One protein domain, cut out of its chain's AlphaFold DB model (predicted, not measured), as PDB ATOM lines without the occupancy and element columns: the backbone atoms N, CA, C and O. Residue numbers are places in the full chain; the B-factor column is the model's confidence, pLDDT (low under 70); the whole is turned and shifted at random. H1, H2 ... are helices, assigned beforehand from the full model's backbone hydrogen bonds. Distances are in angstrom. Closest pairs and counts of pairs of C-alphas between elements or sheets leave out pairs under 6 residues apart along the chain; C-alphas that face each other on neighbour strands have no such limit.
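This is residues 2 to 26 and 42 to 86 of the 350 residues of an uncharacterized protein of Chthoniobacter flavus Ellin428 (UniProt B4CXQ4). A helical hairpin, H2 folded back on H3, makes one end of a long, loose shape, and a short helix, H1, sits by itself at the other end. Residues 3 to 9 stick out beyond H1 as a free loop, and the last residues, 80 to 86, fold back beside H3. The printed part has 70 residues with three named helices in the order H1, H2, H3 and no named strand; the class is all helix, though 34 of the 70 residues, under half, are in named elements. The whole is loose, with a radius of gyration of the C-alphas of 14.5 A, and only just elongated, spanning 44 by 22 by 19 A.

Residues 2 to 13 hold no named element. H1, residues 14 to 22, begins at C-alpha 14 at (-30.189, -16.649, -15.069) and is 12.2 A long from first to last C-alpha. After the cut, H2, residues 50 to 64, is the longest helix at 20.8 A, starting at C-alpha 50 at (-28.380, -11.846, -7.031). H3, residues 70 to 79, measures 13.2 A and ends at C-alpha 79 at (-26.255, -21.569, -1.978).

H1 is apart from H2 and from H3. H2 and H3 form a helical hairpin and touch, their closest C-alphas being those of Ala 60 and Leu 72, 4.8 A apart. They run opposite ways at a shallow tilt of 27 degrees. In H1, H2 and H3 every O i to N i+4 pair is within hydrogen-bond range.

The two C-alphas farthest apart, those of Cys 6 and Gly 67, are 44.7 A apart. Residues 27 to 41 are not printed, and C-alphas 26 and 42 are 9.3 A apart across this cut, which falls in the link from H1 to H2. The link from H2 to H3 is tight. The mean pLDDT of the printed part is 83.2, with residues 62 to 67 and 85 to 86 under 70.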
ATOM      1  N   ARG A   2     -21.319  -6.018 -12.959       88.62
ATOM      2  CA  ARG A   2     -20.221  -5.316 -13.660       88.62
ATOM      3  C   ARG A   2     -18.975  -6.198 -13.726       88.62
ATOM      4  O   ARG A   2     -18.554  -6.714 -12.692       88.62
ATOM      5  N   CYS A   3     -18.373  -6.353 -14.905       84.06
ATOM      6  CA  CYS A   3     -17.097  -7.055 -15.048       84.06
ATOM      7  C   CYS A   3     -15.948  -6.214 -14.480       84.06
ATOM      8  O   CYS A   3     -15.759  -5.071 -14.887       84.06
ATOM      9  N   ALA A   4     -15.149  -6.792 -13.583       84.00
ATOM     10  CA  ALA A   4     -14.025  -6.093 -12.958       84.00
ATOM     11  C   ALA A   4     -12.871  -5.775 -13.930       84.00
ATOM     12  O   ALA A   4     -12.115  -4.845 -13.683       84.00
ATOM     13  N   SER A   5     -12.734  -6.526 -15.031       85.00
ATOM     14  CA  SER A   5     -11.626  -6.351 -15.982       85.00
ATOM     15  C   SER A   5     -11.919  -5.332 -17.083       85.00
ATOM     16  O   SER A   5     -11.016  -4.603 -17.473       85.00
ATOM     17  N   CYS A   6     -13.144  -5.303 -17.617       89.62
ATOM     18  CA  CYS A   6     -13.503  -4.454 -18.762       89.62
ATOM     19  C   CYS A   6     -14.619  -3.445 -18.460       89.62
ATOM     20  O   CYS A   6     -15.034  -2.716 -19.354       89.62
ATOM     21  N   ASN A   7     -15.131  -3.410 -17.224       90.25
ATOM     22  CA  ASN A   7     -16.238  -2.554 -16.782       90.25
ATOM     23  C   ASN A   7     -17.563  -2.718 -17.545       90.25
ATOM     24  O   ASN A   7     -18.501  -1.970 -17.283       90.25
ATOM     25  N   HIS A   8     -17.688  -3.709 -18.428       91.69
ATOM     26  CA  HIS A   8     -18.944  -3.989 -19.112       91.69
ATOM     27  C   HIS A   8     -20.036  -4.416 -18.120       91.69
ATOM     28  O   HIS A   8     -19.771  -5.141 -17.151       91.69
ATOM     29  N   TYR A   9     -21.260  -3.961 -18.380       92.62
ATOM     30  CA  TYR A   9     -22.432  -4.247 -17.565       92.62
ATOM     31  C   TYR A   9     -23.251  -5.371 -18.190       92.62
ATOM     32  O   TYR A   9     -23.552  -5.351 -19.374       92.62
ATOM     33  N   PHE A  10     -23.631  -6.330 -17.359       89.12
ATOM     34  CA  PHE A  10     -24.473  -7.463 -17.714       89.12
ATOM     35  C   PHE A  10     -25.756  -7.437 -16.889       89.12
ATOM     36  O   PHE A  10     -25.714  -7.132 -15.689       89.12
ATOM     37  N   ASP A  11     -26.867  -7.846 -17.489       90.88
ATOM     38  CA  ASP A  11     -28.137  -7.982 -16.779       90.88
ATOM     39  C   ASP A  11     -28.076  -9.084 -15.720       90.88
ATOM     40  O   ASP A  11     -27.509 -10.158 -15.944       90.88
ATOM     41  N   ASP A  12     -28.684  -8.829 -14.557       88.69
ATOM     42  CA  ASP A  12     -28.783  -9.792 -13.458       88.69
ATOM     43  C   ASP A  12     -29.856 -10.864 -13.732       88.69
ATOM     44  O   ASP A  12     -30.896 -10.906 -13.080       88.69
ATOM     45  N   SER A  13     -29.602 -11.748 -14.701       87.06
ATOM     46  CA  SER A  13     -30.523 -12.829 -15.079       87.06
ATOM     47  C   SER A  13     -29.860 -14.210 -15.065       87.06
ATOM     48  O   SER A  13     -28.634 -14.341 -15.159       87.06
ATOM     49  N   ASP A  14     -30.670 -15.265 -14.964       83.50
ATOM     50  CA  ASP A  14     -30.189 -16.649 -15.069       83.50
ATOM     51  C   ASP A  14     -29.705 -16.973 -16.492       83.50
ATOM     52  O   ASP A  14     -28.760 -17.743 -16.665       83.50
ATOM     53  N   ARG A  15     -30.305 -16.350 -17.518       87.19
ATOM     54  CA  ARG A  15     -29.876 -16.492 -18.917       87.19
ATOM     55  C   ARG A  15     -28.447 -15.986 -19.103       87.19
ATOM     56  O   ARG A  15     -27.598 -16.753 -19.547       87.19
ATOM     57  N   THR A  16     -28.179 -14.746 -18.691       88.69
ATOM     58  CA  THR A  16     -26.845 -14.131 -18.774       88.69
ATOM     59  C   THR A  16     -25.799 -15.009 -18.088       88.69
ATOM     60  O   THR A  16     -24.700 -15.198 -18.596       88.69
ATOM     61  N   ARG A  17     -26.137 -15.619 -16.948       86.44
ATOM     62  CA  ARG A  17     -25.214 -16.511 -16.232       86.44
ATOM     63  C   ARG A  17     -24.938 -17.812 -16.956       86.44
ATOM     64  O   ARG A  17     -23.803 -18.270 -16.919       86.44
ATOM     65  N   ARG A  18     -25.936 -18.421 -17.600       85.25
ATOM     66  CA  ARG A  18     -25.705 -19.613 -18.433       85.25
ATOM     67  C   ARG A  18     -24.756 -19.292 -19.579       85.25
ATOM     68  O   ARG A  18     -23.831 -20.057 -19.809       85.25
ATOM     69  N   GLU A  19     -24.947 -18.148 -20.233       88.38
ATOM     70  CA  GLU A  19     -24.078 -17.685 -21.320       88.38
ATOM     71  C   GLU A  19     -22.644 -17.422 -20.824       88.38
ATOM     72  O   GLU A  19     -21.685 -17.906 -21.423       88.38
ATOM     73  N   LEU A  20     -22.485 -16.745 -19.681       86.00
ATOM     74  CA  LEU A  20     -21.172 -16.495 -19.071       86.00
ATOM     75  C   LEU A  20     -20.479 -17.785 -18.603       86.00
ATOM     76  O   LEU A  20     -19.273 -17.943 -18.787       86.00
ATOM     77  N   ASN A  21     -21.230 -18.722 -18.021       86.38
ATOM     78  CA  ASN A  21     -20.691 -19.987 -17.522       86.38
ATOM     79  C   ASN A  21     -20.427 -21.010 -18.635       86.38
ATOM     80  O   ASN A  21     -19.620 -21.909 -18.415       86.38
ATOM     81  N   ALA A  22     -21.036 -20.876 -19.820       87.75
ATOM     82  CA  ALA A  22     -20.818 -21.791 -20.948       87.75
ATOM     83  C   ALA A  22     -19.343 -21.860 -21.372       87.75
ATOM     84  O   ALA A  22     -18.858 -22.922 -21.749       87.75
ATOM     85  N   ASN A  23     -18.629 -20.737 -21.252       83.88
ATOM     86  CA  ASN A  23     -17.193 -20.632 -21.524       83.88
ATOM     87  C   ASN A  23     -16.364 -20.446 -20.238       83.88
ATOM     88  O   ASN A  23     -15.178 -20.110 -20.293       83.88
ATOM     89  N   GLY A  24     -16.989 -20.610 -19.071       82.88
ATOM     90  CA  GLY A  24     -16.338 -20.469 -17.777       82.88
ATOM     91  C   GLY A  24     -15.380 -21.626 -17.504       82.88
ATOM     92  O   GLY A  24     -15.635 -22.770 -17.873       82.88
ATOM     93  N   ARG A  25     -14.272 -21.343 -16.815       83.62
ATOM     94  CA  ARG A  25     -13.329 -22.365 -16.342       83.62
ATOM     95  C   ARG A  25     -13.045 -22.184 -14.863       83.62
ATOM     96  O   ARG A  25     -12.925 -21.057 -14.384       83.62
ATOM     97  N   PHE A  26     -12.896 -23.293 -14.150       84.00
ATOM     98  CA  PHE A  26     -12.421 -23.258 -12.776       84.00
ATOM     99  C   PHE A  26     -10.942 -22.864 -12.751       84.00
ATOM    100  O   PHE A  26     -10.126 -23.429 -13.478       84.00
ATOM    101  N   TRP A  42     -17.852 -23.329  -5.212       84.81
ATOM    102  CA  TRP A  42     -18.885 -22.895  -6.148       84.81
ATOM    103  C   TRP A  42     -20.035 -22.215  -5.407       84.81
ATOM    104  O   TRP A  42     -20.861 -22.867  -4.771       84.81
ATOM    105  N   ASN A  43     -20.073 -20.887  -5.484       89.00
ATOM    106  CA  ASN A  43     -21.096 -20.068  -4.849       89.00
ATOM    107  C   ASN A  43     -22.196 -19.703  -5.860       89.00
ATOM    108  O   ASN A  43     -21.902 -19.290  -6.985       89.00
ATOM    109  N   SER A  44     -23.464 -19.785  -5.449       90.38
ATOM    110  CA  SER A  44     -24.636 -19.479  -6.284       90.38
ATOM    111  C   SER A  44     -24.649 -18.054  -6.839       90.38
ATOM    112  O   SER A  44     -25.302 -17.828  -7.850       90.38
ATOM    113  N   ILE A  45     -23.889 -17.108  -6.275       86.44
ATOM    114  CA  ILE A  45     -23.671 -15.765  -6.853       86.44
ATOM    115  C   ILE A  45     -23.206 -15.851  -8.320       86.44
ATOM    116  O   ILE A  45     -23.575 -15.001  -9.136       86.44
ATOM    117  N   SER A  46     -22.442 -16.891  -8.671       83.75
ATOM    118  CA  SER A  46     -21.944 -17.135 -10.032       83.75
ATOM    119  C   SER A  46     -22.977 -17.747 -10.990       83.75
ATOM    120  O   SER A  46     -22.776 -17.725 -12.202       83.75
ATOM    121  N   ALA A  47     -24.091 -18.282 -10.482       84.38
ATOM    122  CA  ALA A  47     -25.009 -19.122 -11.259       84.38
ATOM    123  C   ALA A  47     -26.504 -18.796 -11.091       84.38
ATOM    124  O   ALA A  47     -27.320 -19.329 -11.836       84.38
ATOM    125  N   MET A  48     -26.860 -17.894 -10.176       87.81
ATOM    126  CA  MET A  48     -28.231 -17.470  -9.894       87.81
ATOM    127  C   MET A  48     -28.326 -15.951  -9.743       87.81
ATOM    128  O   MET A  48     -27.393 -15.343  -9.209       87.81
ATOM    129  N   SER A  49     -29.453 -15.362 -10.164       88.88
ATOM    130  CA  SER A  49     -29.790 -13.951  -9.902       88.88
ATOM    131  C   SER A  49     -29.442 -13.517  -8.476       88.88
ATOM    132  O   SER A  49     -29.801 -14.189  -7.506       88.88
ATOM    133  N   TRP A  50     -28.749 -12.381  -8.342       88.75
ATOM    134  CA  TRP A  50     -28.380 -11.846  -7.031       88.75
ATOM    135  C   TRP A  50     -29.617 -11.376  -6.273       88.75
ATOM    136  O   TRP A  50     -29.720 -11.638  -5.076       88.75
ATOM    137  N   GLY A  51     -30.582 -10.767  -6.970       88.75
ATOM    138  CA  GLY A  51     -31.880 -10.410  -6.392       88.75
ATOM    139  C   GLY A  51     -32.635 -11.623  -5.839       88.75
ATOM    140  O   GLY A  51     -33.032 -11.626  -4.675       88.75
ATOM    141  N   ALA A  52     -32.753 -12.698  -6.625       89.00
ATOM    142  CA  ALA A  52     -33.426 -13.924  -6.182       89.00
ATOM    143  C   ALA A  52     -32.677 -14.624  -5.032       89.00
ATOM    144  O   ALA A  52     -33.288 -15.171  -4.109       89.00
ATOM    145  N   LEU A  53     -31.341 -14.590  -5.057       91.12
ATOM    146  CA  LEU A  53     -30.511 -15.110  -3.975       91.12
ATOM    147  C   LEU A  53     -30.705 -14.304  -2.678       91.12
ATOM    148  O   LEU A  53     -30.804 -14.900  -1.603       91.12
ATOM    149  N   ALA A  54     -30.811 -12.976  -2.772       88.75
ATOM    150  CA  ALA A  54     -31.092 -12.108  -1.632       88.75
ATOM    151  C   ALA A  54     -32.493 -12.367  -1.059       88.75
ATOM    152  O   ALA A  54     -32.656 -12.491   0.154       88.75
ATOM    153  N   GLU A  55     -33.499 -12.537  -1.916       93.00
ATOM    154  CA  GLU A  55     -34.854 -12.885  -1.491       93.00
ATOM    155  C   GLU A  55     -34.897 -14.228  -0.740       93.00
ATOM    156  O   GLU A  55     -35.493 -14.322   0.338       93.00
ATOM    157  N   LEU A  56     -34.223 -15.262  -1.261       90.75
ATOM    158  CA  LEU A  56     -34.094 -16.562  -0.592       90.75
ATOM    159  C   LEU A  56     -33.467 -16.428   0.800       90.75
ATOM    160  O   LEU A  56     -33.945 -17.054   1.749       90.75
ATOM    161  N   TYR A  57     -32.432 -15.596   0.930       88.75
ATOM    162  CA  TYR A  57     -31.797 -15.314   2.214       88.75
ATOM    163  C   TYR A  57     -32.761 -14.630   3.190       88.75
ATOM    164  O   TYR A  57     -32.895 -15.069   4.332       88.75
ATOM    165  N   LEU A  58     -33.489 -13.600   2.745       81.62
ATOM    166  CA  LEU A  58     -34.453 -12.874   3.577       81.62
ATOM    167  C   LEU A  58     -35.594 -13.779   4.059       81.62
ATOM    168  O   LEU A  58     -35.936 -13.761   5.245       81.62
ATOM    169  N   ARG A  59     -36.138 -14.626   3.176       80.56
ATOM    170  CA  ARG A  59     -37.148 -15.633   3.541       80.56
ATOM    171  C   ARG A  59     -36.592 -16.627   4.566       80.56
ATOM    172  O   ARG A  59     -37.250 -16.896   5.571       80.56
ATOM    173  N   ALA A  60     -35.369 -17.120   4.365       82.12
ATOM    174  CA  ALA A  60     -34.710 -18.024   5.305       82.12
ATOM    175  C   ALA A  60     -34.465 -17.369   6.679       82.12
ATOM    176  O   ALA A  60     -34.751 -17.990   7.703       82.12
ATOM    177  N   LYS A  61     -34.043 -16.094   6.726       76.19
ATOM    178  CA  LYS A  61     -33.929 -15.320   7.978       76.19
ATOM    179  C   LYS A  61     -35.274 -15.139   8.674       76.19
ATOM    180  O   LYS A  61     -35.339 -15.235   9.897       76.19
ATOM    181  N   ALA A  62     -36.352 -14.875   7.935       67.94
ATOM    182  CA  ALA A  62     -37.685 -14.718   8.517       67.94
ATOM    183  C   ALA A  62     -38.181 -16.011   9.190       67.94
ATOM    184  O   ALA A  62     -38.781 -15.949  10.264       67.94
ATOM    185  N   ILE A  63     -37.891 -17.176   8.599       68.00
ATOM    186  CA  ILE A  63     -38.193 -18.493   9.183       68.00
ATOM    187  C   ILE A  63     -37.299 -18.760  10.406       68.00
ATOM    188  O   ILE A  63     -37.806 -19.134  11.464       68.00
ATOM    189  N   ALA A  64     -36.000 -18.451  10.318       68.19
ATOM    190  CA  ALA A  64     -35.067 -18.573  11.441       68.19
ATOM    191  C   ALA A  64     -35.478 -17.708  12.642       68.19
ATOM    192  O   ALA A  64     -35.438 -18.170  13.781       68.19
ATOM    193  N   ARG A  65     -35.988 -16.490  12.404       54.53
ATOM    194  CA  ARG A  65     -36.565 -15.620  13.449       54.53
ATOM    195  C   ARG A  65     -37.755 -16.257  14.180       54.53
ATOM    196  O   ARG A  65     -38.026 -15.885  15.319       54.53
ATOM    197  N   ARG A  66     -38.453 -17.213  13.557       62.09
ATOM    198  CA  ARG A  66     -39.555 -17.986  14.158       62.09
ATOM    199  C   ARG A  66     -39.086 -19.286  14.827       62.09
ATOM    200  O   ARG A  66     -39.912 -20.011  15.371       62.09
ATOM    201  N   GLY A  67     -37.778 -19.557  14.835       47.53
ATOM    202  CA  GLY A  67     -37.154 -20.668  15.559       47.53
ATOM    203  C   GLY A  67     -36.746 -21.872  14.707       47.53
ATOM    204  O   GLY A  67     -36.189 -22.815  15.265       47.53
ATOM    205  N   ASP A  68     -36.973 -21.854  13.390       71.81
ATOM    206  CA  ASP A  68     -36.518 -22.915  12.481       71.81
ATOM    207  C   ASP A  68     -35.341 -22.441  11.617       71.81
ATOM    208  O   ASP A  68     -35.483 -21.661  10.678       71.81
ATOM    209  N   ILE A  69     -34.150 -22.943  11.934       72.38
ATOM    210  CA  ILE A  69     -32.894 -22.588  11.259       72.38
ATOM    211  C   ILE A  69     -32.620 -23.427  10.004       72.38
ATOM    212  O   ILE A  69     -31.619 -23.209   9.324       72.38
ATOM    213  N   SER A  70     -33.478 -24.396   9.671       80.88
ATOM    214  CA  SER A  70     -33.217 -25.377   8.611       80.88
ATOM    215  C   SER A  70     -33.074 -24.724   7.236       80.88
ATOM    216  O   SER A  70     -32.153 -25.051   6.486       80.88
ATOM    217  N   ALA A  71     -33.947 -23.764   6.917       82.50
ATOM    218  CA  ALA A  71     -33.908 -23.031   5.651       82.50
ATOM    219  C   ALA A  71     -32.620 -22.204   5.511       82.50
ATOM    220  O   ALA A  71     -32.018 -22.142   4.439       82.50
ATOM    221  N   LEU A  72     -32.168 -21.614   6.615       80.06
ATOM    222  CA  LEU A  72     -30.975 -20.779   6.655       80.06
ATOM    223  C   LEU A  72     -29.702 -21.626   6.575       80.06
ATOM    224  O   LEU A  72     -28.823 -21.349   5.762       80.06
ATOM    225  N   LYS A  73     -29.676 -22.769   7.266       82.25
ATOM    226  CA  LYS A  73     -28.640 -23.793   7.100       82.25
ATOM    227  C   LYS A  73     -28.505 -24.255   5.653       82.25
ATOM    228  O   LYS A  73     -27.398 -24.291   5.111       82.25
ATOM    229  N   GLN A  74     -29.626 -24.564   5.002       89.50
ATOM    230  CA  GLN A  74     -29.622 -24.934   3.588       89.50
ATOM    231  C   GLN A  74     -29.107 -23.802   2.699       89.50
ATOM    232  O   GLN A  74     -28.394 -24.081   1.737       89.50
ATOM    233  N   PHE A  75     -29.415 -22.545   3.019       90.81
ATOM    234  CA  PHE A  75     -28.901 -21.402   2.277       90.81
ATOM    235  C   PHE A  75     -27.365 -21.340   2.313       90.81
ATOM    236  O   PHE A  75     -26.736 -21.348   1.256       90.81
ATOM    237  N   TYR A  76     -26.730 -21.384   3.487       87.75
ATOM    238  CA  TYR A  76     -25.258 -21.329   3.561       87.75
ATOM    239  C   TYR A  76     -24.594 -22.526   2.888       87.75
ATOM    240  O   TYR A  76     -23.672 -22.347   2.093       87.75
ATOM    241  N   GLN A  77     -25.087 -23.736   3.157       89.62
ATOM    242  CA  GLN A  77     -24.451 -24.950   2.649       89.62
ATOM    243  C   GLN A  77     -24.670 -25.139   1.148       89.62
ATOM    244  O   GLN A  77     -23.739 -25.507   0.439       89.62
ATOM    245  N   LYS A  78     -25.891 -24.906   0.654       90.31
ATOM    246  CA  LYS A  78     -26.257 -25.212  -0.738       90.31
ATOM    247  C   LYS A  78     -26.171 -24.009  -1.665       90.31
ATOM    248  O   LYS A  78     -25.987 -24.201  -2.861       90.31
ATOM    249  N   ARG A  79     -26.343 -22.783  -1.153       92.38
ATOM    250  CA  ARG A  79     -26.255 -21.569  -1.978       92.38
ATOM    251  C   ARG A  79     -24.885 -20.930  -1.903       92.38
ATOM    252  O   ARG A  79     -24.298 -20.671  -2.946       92.38
ATOM    253  N   LEU A  80     -24.362 -20.713  -0.701       89.88
ATOM    254  CA  LEU A  80     -23.065 -20.054  -0.541       89.88
ATOM    255  C   LEU A  80     -21.875 -21.021  -0.522       89.88
ATOM    256  O   LEU A  80     -20.742 -20.557  -0.554       89.88
ATOM    257  N   ALA A  81     -22.122 -22.334  -0.471       90.06
ATOM    258  CA  ALA A  81     -21.102 -23.374  -0.320       90.06
ATOM    259  C   ALA A  81     -20.185 -23.170   0.902       90.06
ATOM    260  O   ALA A  81     -19.022 -23.579   0.902       90.06
ATOM    261  N   PHE A  82     -20.709 -22.545   1.960       84.00
ATOM    262  CA  PHE A  82     -20.008 -22.403   3.230       84.00
ATOM    263  C   PHE A  82     -20.358 -23.551   4.180       84.00
ATOM    264  O   PHE A  82     -21.504 -24.017   4.200       84.00
ATOM    265  N   PRO A  83     -19.399 -24.013   5.004       81.31
ATOM    266  CA  PRO A  83     -19.709 -24.952   6.068       81.31
ATOM    267  C   PRO A  83     -20.720 -24.311   7.021       81.31
ATOM    268  O   PRO A  83     -20.551 -23.167   7.443       81.31
ATOM    269  N   TRP A  84     -21.768 -25.055   7.377       73.38
ATOM    270  CA  TRP A  84     -22.679 -24.597   8.416       73.38
ATOM    271  C   TRP A  84     -21.950 -24.614   9.748       73.38
ATOM    272  O   TRP A  84     -21.566 -25.672  10.249       73.38
ATOM    273  N   ARG A  85     -21.794 -23.435  10.330       65.62
ATOM    274  CA  ARG A  85     -21.377 -23.279  11.710       65.62
ATOM    275  C   ARG A  85     -22.647 -22.966  12.478       65.62
ATOM    276  O   ARG A  85     -23.175 -21.869  12.354       65.62
ATOM    277  N   GLU A  86     -23.122 -23.914  13.290       54.09
ATOM    278  CA  GLU A  86     -24.304 -23.737  14.161       54.09
ATOM    279  C   GLU A  86     -24.224 -22.476  15.042       54.09
ATOM    280  O   GLU A  86     -25.205 -22.097  15.687       54.09
TER     281      GLU A  86